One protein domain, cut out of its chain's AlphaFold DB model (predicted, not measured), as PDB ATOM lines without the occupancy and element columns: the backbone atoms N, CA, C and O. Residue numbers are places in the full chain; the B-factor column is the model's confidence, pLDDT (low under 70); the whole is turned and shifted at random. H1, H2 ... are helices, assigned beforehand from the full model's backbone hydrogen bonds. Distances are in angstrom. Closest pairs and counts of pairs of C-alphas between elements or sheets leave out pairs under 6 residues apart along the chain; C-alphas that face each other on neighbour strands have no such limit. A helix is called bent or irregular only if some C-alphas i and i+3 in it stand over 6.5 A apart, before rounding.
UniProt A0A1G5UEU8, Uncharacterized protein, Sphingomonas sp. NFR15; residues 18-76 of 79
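What this domain is: This is residues 18 to 76 of the 79 residues of an uncharacterized protein of Sphingomonas sp. NFR15 (UniProt A0A1G5UEU8). A helical hairpin, H1 and H2a joined by a short link, makes a head from which two legs stick out and spread: residues 18 to 26 of H1, and the longer leg, residues 52 to 76, mostly H2b. The 59 printed residues hold two named helices, H1 then H2, and no named strand: all helix. The whole is extended and flat, with a radius of gyration of the C-alphas of 17.8 A and spans of 58 by 32 by 8 A.

How they stand to each other: Start at H1, residues 18 to 34, which has a kink of 32 degrees near residue 25; it is neither bent nor irregular, but only just: C-alphas 24 and 27 are 6.4 A apart. Next find H2, residues 41 to 74, assigned as one helix by its hydrogen bonds but bent, with C-alphas 51 and 54 6.9 A apart; its arms, H2a, residues 41 to 51, and H2b, residues 54 to 74, stand at a steep tilt of 44 degrees. H1 touches H2a with residues 27 to 34 alone, the closest C-alphas being those of Val 31 and Ala 47, 5.4 A apart. They form a hairpin, running opposite ways at a shallow tilt of 25 degrees. H1 and H2b are apart. Every O i to N i+4 pair is within hydrogen-bond range in H2a and H2b, and 11 of 13 in H1.

Where its parts are: Find C-alpha 18 at (-0.806, 6.471, 31.573); from there H1 runs 24.0 A to C-alpha 34. H2a covers 15.6 A, and H2b runs 30.3 A to C-alpha 74 at (22.721, 8.568, -9.059).

The domain as a whole: Look to Gly 38 and Gly 76 for the two C-alphas farthest apart, 58.3 A. The printed part has no cut, the link from H1 to H2 is short, and no printed residue is under 70 in pLDDT.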
ATOM      1  N   PRO A  18      -1.427   7.359  30.584       90.62
ATOM      2  CA  PRO A  18      -0.806   6.471  31.573       90.62
ATOM      3  C   PRO A  18      -0.247   5.179  30.970       90.62
ATOM      4  O   PRO A  18       0.787   4.685  31.411       90.62
ATOM      5  N   LEU A  19      -0.907   4.641  29.940       85.75
ATOM      6  CA  LEU A  19      -0.465   3.426  29.264       85.75
ATOM      7  C   LEU A  19       0.802   3.685  28.439       85.75
ATOM      8  O   LEU A  19       1.720   2.871  28.475       85.75
ATOM      9  N   MET A  20       0.896   4.840  27.769       87.81
ATOM     10  CA  MET A  20       2.134   5.254  27.093       87.81
ATOM     11  C   MET A  20       3.288   5.442  28.081       87.81
ATOM     12  O   MET A  20       4.398   4.980  27.827       87.81
ATOM     13  N   LEU A  21       3.020   6.076  29.225       90.50
ATOM     14  CA  LEU A  21       4.006   6.254  30.289       90.50
ATOM     15  C   LEU A  21       4.522   4.911  30.807       90.50
ATOM     16  O   LEU A  21       5.730   4.735  30.921       90.50
ATOM     17  N   GLY A  22       3.629   3.950  31.060       87.00
ATOM     18  CA  GLY A  22       4.009   2.594  31.456       87.00
ATOM     19  C   GLY A  22       4.863   1.892  30.400       87.00
ATOM     20  O   GLY A  22       5.871   1.282  30.745       87.00
ATOM     21  N   LEU A  23       4.518   2.042  29.117       87.88
ATOM     22  CA  LEU A  23       5.264   1.449  28.004       87.88
ATOM     23  C   LEU A  23       6.712   1.959  27.926       87.88
ATOM     24  O   LEU A  23       7.615   1.191  27.608       87.88
ATOM     25  N   ILE A  24       6.936   3.238  28.242       86.69
ATOM     26  CA  ILE A  24       8.270   3.855  28.233       86.69
ATOM     27  C   ILE A  24       9.015   3.584  29.547       86.69
ATOM     28  O   ILE A  24      10.187   3.219  29.535       86.69
ATOM     29  N   ALA A  25       8.351   3.753  30.690       86.50
ATOM     30  CA  ALA A  25       8.984   3.664  32.002       86.50
ATOM     31  C   ALA A  25       9.352   2.225  32.387       86.50
ATOM     32  O   ALA A  25      10.404   2.006  32.984       86.50
ATOM     33  N   PHE A  26       8.521   1.238  32.036       86.06
ATOM     34  CA  PHE A  26       8.743  -0.164  32.396       86.06
ATOM     35  C   PHE A  26      10.107  -0.714  31.939       86.06
ATOM     36  O   PHE A  26      10.841  -1.210  32.797       86.06
ATOM     37  N   PRO A  27      10.515  -0.608  30.658       83.69
ATOM     38  CA  PRO A  27      11.829  -1.087  30.231       83.69
ATOM     39  C   PRO A  27      12.983  -0.340  30.913       83.69
ATOM     40  O   PRO A  27      13.981  -0.968  31.256       83.69
ATOM     41  N   ILE A  28      12.841   0.963  31.184       86.44
ATOM     42  CA  ILE A  28      13.864   1.757  31.887       86.44
ATOM     43  C   ILE A  28      14.057   1.237  33.317       86.44
ATOM     44  O   ILE A  28      15.183   0.972  33.739       86.44
ATOM     45  N   VAL A  29      12.958   1.052  34.052       86.75
ATOM     46  CA  VAL A  29      12.983   0.537  35.427       86.75
ATOM     47  C   VAL A  29      13.507  -0.897  35.458       86.75
ATOM     48  O   VAL A  29      14.334  -1.222  36.306       86.75
ATOM     49  N   PHE A  30      13.080  -1.742  34.517       84.69
ATOM     50  CA  PHE A  30      13.542  -3.125  34.403       84.69
ATOM     51  C   PHE A  30      15.061  -3.201  34.206       84.69
ATOM     52  O   PHE A  30      15.747  -3.938  34.912       84.69
ATOM     53  N   VAL A  31      15.603  -2.393  33.295       84.81
ATOM     54  CA  VAL A  31      17.045  -2.334  33.028       84.81
ATOM     55  C   VAL A  31      17.790  -1.813  34.248       84.81
ATOM     56  O   VAL A  31      18.765  -2.438  34.661       84.81
ATOM     57  N   TRP A  32      17.313  -0.733  34.874       85.75
ATOM     58  CA  TRP A  32      17.899  -0.203  36.107       85.75
ATOM     59  C   TRP A  32      17.972  -1.268  37.206       85.75
ATOM     60  O   TRP A  32      19.018  -1.418  37.838       85.75
ATOM     61  N   PHE A  33      16.914  -2.071  37.363       84.88
ATOM     62  CA  PHE A  33      16.857  -3.132  38.366       84.88
ATOM     63  C   PHE A  33      17.974  -4.173  38.189       84.88
ATOM     64  O   PHE A  33      18.582  -4.619  39.159       84.88
ATOM     65  N   LEU A  34      18.311  -4.512  36.941       84.12
ATOM     66  CA  LEU A  34      19.360  -5.484  36.611       84.12
ATOM     67  C   LEU A  34      20.782  -4.966  36.890       84.12
ATOM     68  O   LEU A  34      21.722  -5.760  36.990       84.12
ATOM     69  N   PHE A  35      20.955  -3.651  37.059       84.62
ATOM     70  CA  PHE A  35      22.227  -3.044  37.458       84.62
ATOM     71  C   PHE A  35      22.455  -3.016  38.973       84.62
ATOM     72  O   PHE A  35      23.591  -2.774  39.392       84.62
ATOM     73  N   LEU A  36      21.444  -3.322  39.797       86.19
ATOM     74  CA  LEU A  36      21.641  -3.427  41.241       86.19
ATOM     75  C   LEU A  36      22.671  -4.524  41.602       86.19
ATOM     76  O   LEU A  36      22.889  -5.492  40.851       86.19
ATOM     77  N   PRO A  37      23.366  -4.378  42.745       78.94
ATOM     78  CA  PRO A  37      24.223  -5.430  43.278       78.94
ATOM     79  C   PRO A  37      23.388  -6.686  43.577       78.94
ATOM     80  O   PRO A  37      22.332  -6.597  44.191       78.94
ATOM     81  N   GLY A  38      23.854  -7.850  43.114       84.88
ATOM     82  CA  GLY A  38      23.154  -9.137  43.265       84.88
ATOM     83  C   GLY A  38      22.894  -9.875  41.948       84.88
ATOM     84  O   GLY A  38      22.751 -11.093  41.952       84.88
ATOM     85  N   PHE A  39      22.917  -9.174  40.810       85.88
ATOM     86  CA  PHE A  39      22.757  -9.786  39.486       85.88
ATOM     87  C   PHE A  39      24.096 -10.079  38.797       85.88
ATOM     88  O   PHE A  39      25.075  -9.343  38.946       85.88
ATOM     89  N   THR A  40      24.138 -11.161  38.015       90.56
ATOM     90  CA  THR A  40      25.349 -11.598  37.307       90.56
ATOM     91  C   THR A  40      25.725 -10.644  36.169       90.56
ATOM     92  O   THR A  40      24.885  -9.952  35.589       90.56
ATOM     93  N   ARG A  41      27.014 -10.638  35.793       88.62
ATOM     94  CA  ARG A  41      27.523  -9.825  34.674       88.62
ATOM     95  C   ARG A  41      26.801 -10.131  33.358       88.62
ATOM     96  O   ARG A  41      26.505  -9.205  32.610       88.62
ATOM     97  N   SER A  42      26.482 -11.400  33.099       89.69
ATOM     98  CA  SER A  42      25.745 -11.820  31.901       89.69
ATOM     99  C   SER A  42      24.356 -11.188  31.835       89.69
ATOM    100  O   SER A  42      23.957 -10.701  30.782       89.69
ATOM    101  N   LEU A  43      23.645 -11.110  32.963       88.94
ATOM    102  CA  LEU A  43      22.307 -10.516  33.026       88.94
ATOM    103  C   LEU A  43      22.331  -9.011  32.712       88.94
ATOM    104  O   LEU A  43      21.471  -8.506  31.994       88.94
ATOM    105  N   ARG A  44      23.368  -8.309  33.180       86.88
ATOM    106  CA  ARG A  44      23.598  -6.887  32.869       86.88
ATOM    107  C   ARG A  44      23.878  -6.656  31.383       86.88
ATOM    108  O   ARG A  44      23.392  -5.681  30.816       86.88
ATOM    109  N   LEU A  45      24.625  -7.556  30.738       88.38
ATOM    110  CA  LEU A  45      24.867  -7.496  29.291       88.38
ATOM    111  C   LEU A  45      23.583  -7.725  28.491       88.38
ATOM    112  O   LEU A  45      23.342  -7.007  27.526       88.38
ATOM    113  N   VAL A  46      22.736  -8.670  28.911       88.62
ATOM    114  CA  VAL A  46      21.417  -8.885  28.294       88.62
ATOM    115  C   VAL A  46      20.533  -7.642  28.448       88.62
ATOM    116  O   VAL A  46      19.897  -7.235  27.483       88.62
ATOM    117  N   ALA A  47      20.545  -6.986  29.613       85.94
ATOM    118  CA  ALA A  47      19.814  -5.736  29.845       85.94
ATOM    119  C   ALA A  47      20.276  -4.593  28.922       85.94
ATOM    120  O   ALA A  47      19.459  -3.865  28.352       85.94
ATOM    121  N   LEU A  48      21.594  -4.457  28.742       84.88
ATOM    122  CA  LEU A  48      22.184  -3.498  27.806       84.88
ATOM    123  C   LEU A  48      21.779  -3.815  26.368       84.88
ATOM    124  O   LEU A  48      21.301  -2.931  25.663       84.88
ATOM    125  N   ALA A  49      21.919  -5.072  25.948       88.06
ATOM    126  CA  ALA A  49      21.532  -5.501  24.612       88.06
ATOM    127  C   ALA A  49      20.045  -5.234  24.357       88.06
ATOM    128  O   ALA A  49      19.705  -4.658  23.335       88.06
ATOM    129  N   TYR A  50      19.169  -5.555  25.309       85.25
ATOM    130  CA  TYR A  50      17.736  -5.286  25.200       85.25
ATOM    131  C   TYR A  50      17.428  -3.791  25.012       85.25
ATOM    132  O   TYR A  50      16.610  -3.431  24.172       85.25
ATOM    133  N   THR A  51      18.117  -2.916  25.749       83.75
ATOM    134  CA  THR A  51      17.928  -1.456  25.658       83.75
ATOM    135  C   THR A  51      18.456  -0.876  24.348       83.75
ATOM    136  O   THR A  51      17.797  -0.050  23.718       83.75
ATOM    137  N   PHE A  52      19.659  -1.281  23.938       86.62
ATOM    138  CA  PHE A  52      20.382  -0.634  22.843       86.62
ATOM    139  C   PHE A  52      20.188  -1.312  21.484       86.62
ATOM    140  O   PHE A  52      20.312  -0.636  20.466       86.62
ATOM    141  N   ALA A  53      19.833  -2.598  21.429       90.00
ATOM    142  CA  ALA A  53      19.555  -3.297  20.173       90.00
ATOM    143  C   ALA A  53      18.531  -2.576  19.278       90.00
ATOM    144  O   ALA A  53      18.850  -2.379  18.107       90.00
ATOM    145  N   PRO A  54      17.354  -2.122  19.761       87.69
ATOM    146  CA  PRO A  54      16.404  -1.424  18.893       87.69
ATOM    147  C   PRO A  54      16.971  -0.112  18.338       87.69
ATOM    148  O   PRO A  54      16.730   0.209  17.178       87.69
ATOM    149  N   VAL A  55      17.780   0.612  19.120       88.50
ATOM    150  CA  VAL A  55      18.451   1.843  18.671       88.50
ATOM    151  C   VAL A  55      19.473   1.536  17.576       88.50
ATOM    152  O   VAL A  55      19.491   2.204  16.546       88.50
ATOM    153  N   VAL A  56      20.292   0.499  17.768       92.00
ATOM    154  CA  VAL A  56      21.290   0.055  16.784       92.00
ATOM    155  C   VAL A  56      20.616  -0.401  15.490       92.00
ATOM    156  O   VAL A  56      21.044  -0.011  14.407       92.00
ATOM    157  N   VAL A  57      19.537  -1.180  15.588       95.06
ATOM    158  CA  VAL A  57      18.775  -1.660  14.427       95.06
ATOM    159  C   VAL A  57      18.123  -0.497  13.681       95.06
ATOM    160  O   VAL A  57      18.234  -0.428  12.459       95.06
ATOM    161  N   ALA A  58      17.496   0.443  14.392       92.81
ATOM    162  CA  ALA A  58      16.903   1.630  13.780       92.81
ATOM    163  C   ALA A  58      17.961   2.488  13.069       92.81
ATOM    164  O   ALA A  58      17.757   2.899  11.929       92.81
ATOM    165  N   ALA A  59      19.118   2.711  13.700       93.50
ATOM    166  CA  ALA A  59      20.221   3.452  13.097       93.50
ATOM    167  C   ALA A  59      20.768   2.757  11.839       93.50
ATOM    168  O   ALA A  59      20.960   3.409  10.813       93.50
ATOM    169  N   ALA A  60      20.962   1.436  11.887       95.56
ATOM    170  CA  ALA A  60      21.401   0.654  10.735       95.56
ATOM    171  C   ALA A  60      20.387   0.723   9.583       95.56
ATOM    172  O   ALA A  60      20.767   0.940   8.434       95.56
ATOM    173  N   PHE A  61      19.093   0.608   9.892       96.00
ATOM    174  CA  PHE A  61      18.023   0.738   8.907       96.00
ATOM    175  C   PHE A  61      18.019   2.116   8.232       96.00
ATOM    176  O   PHE A  61      17.915   2.206   7.007       96.00
ATOM    177  N   LEU A  62      18.184   3.191   9.010       94.75
ATOM    178  CA  LEU A  62      18.270   4.555   8.484       94.75
ATOM    179  C   LEU A  62      19.494   4.744   7.581       94.75
ATOM    180  O   LEU A  62      19.363   5.319   6.502       94.75
ATOM    181  N   MET A  63      20.661   4.225   7.975       95.44
ATOM    182  CA  MET A  63      21.874   4.283   7.149       95.44
ATOM    183  C   MET A  63      21.698   3.553   5.816       95.44
ATOM    184  O   MET A  63      22.041   4.098   4.770       95.44
ATOM    185  N   VAL A  64      21.133   2.342   5.840       96.00
ATOM    186  CA  VAL A  64      20.867   1.567   4.618       96.00
ATOM    187  C   VAL A  64      19.872   2.300   3.724       96.00
ATOM    188  O   VAL A  64      20.112   2.434   2.529       96.00
ATOM    189  N   SER A  65      18.789   2.829   4.294       91.50
ATOM    190  CA  SER A  65      17.776   3.576   3.541       91.50
ATOM    191  C   SER A  65      18.370   4.819   2.870       91.50
ATOM    192  O   SER A  65      18.119   5.063   1.692       91.50
ATOM    193  N   ALA A  66      19.212   5.568   3.586       92.06
ATOM    194  CA  ALA A  66      19.917   6.722   3.037       92.06
ATOM    195  C   ALA A  66      20.882   6.329   1.907       92.06
ATOM    196  O   ALA A  66      20.928   6.998   0.876       92.06
ATOM    197  N   ALA A  67      21.616   5.224   2.065       92.50
ATOM    198  CA  ALA A  67      22.509   4.712   1.028       92.50
ATOM    199  C   ALA A  67      21.741   4.292  -0.237       92.50
ATOM    200  O   ALA A  67      22.141   4.640  -1.346       92.50
ATOM    201  N   VAL A  68      20.613   3.593  -0.076       92.12
ATOM    202  CA  VAL A  68      19.751   3.172  -1.193       92.12
ATOM    203  C   VAL A  68      19.180   4.381  -1.935       92.12
ATOM    204  O   VAL A  68      19.239   4.412  -3.162       92.12
ATOM    205  N   LEU A  69      18.688   5.392  -1.216       90.38
ATOM    206  CA  LEU A  69      18.200   6.636  -1.821       90.38
ATOM    207  C   LEU A  69      19.307   7.366  -2.592       90.38
ATOM    208  O   LEU A  69      19.091   7.766  -3.731       90.38
ATOM    209  N   GLY A  70      20.513   7.466  -2.025       88.50
ATOM    210  CA  GLY A  70      21.659   8.064  -2.714       88.50
ATOM    211  C   GLY A  70      22.024   7.338  -4.014       88.50
ATOM    212  O   GLY A  70      22.318   7.979  -5.019       88.50
ATOM    213  N   ILE A  71      21.948   6.003  -4.033       86.50
ATOM    214  CA  ILE A  71      22.165   5.208  -5.251       86.50
ATOM    215  C   ILE A  71      21.035   5.433  -6.268       86.50
ATOM    216  O   ILE A  71      21.308   5.581  -7.458       86.50
ATOM    217  N   ALA A  72      19.777   5.483  -5.823       85.00
ATOM    218  CA  ALA A  72      18.625   5.706  -6.696       85.00
ATOM    219  C   ALA A  72      18.661   7.082  -7.389       85.00
ATOM    220  O   ALA A  72      18.313   7.180  -8.568       85.00
ATOM    221  N   GLU A  73      19.140   8.116  -6.689       83.56
ATOM    222  CA  GLU A  73      19.411   9.448  -7.246       83.56
ATOM    223  C   GLU A  73      20.498   9.402  -8.333       83.56
ATOM    224  O   GLU A  73      20.295   9.920  -9.432       83.56
ATOM    225  N   ILE A  74      21.623   8.719  -8.080       85.31
ATOM    226  CA  ILE A  74      22.721   8.568  -9.059       85.31
ATOM    227  C   ILE A  74      22.244   7.855 -10.331       85.31
ATOM    228  O   ILE A  74      22.642   8.218 -11.438       85.31
ATOM    229  N   LEU A  75      21.388   6.846 -10.182       87.81
ATOM    230  CA  LEU A  75      20.837   6.076 -11.297       87.81
ATOM    231  C   LEU A  75      19.656   6.776 -11.992       87.81
ATOM    232  O   LEU A  75      19.153   6.264 -12.990       87.81
ATOM    233  N   GLY A  76      19.203   7.929 -11.486       80.12
ATOM    234  CA  GLY A  76      18.081   8.686 -12.045       80.12
ATOM    235  C   GLY A  76      16.718   8.000 -11.900       80.12
ATOM    236  O   GLY A  76      15.783   8.361 -12.608       80.12
TER     237      GLY A  76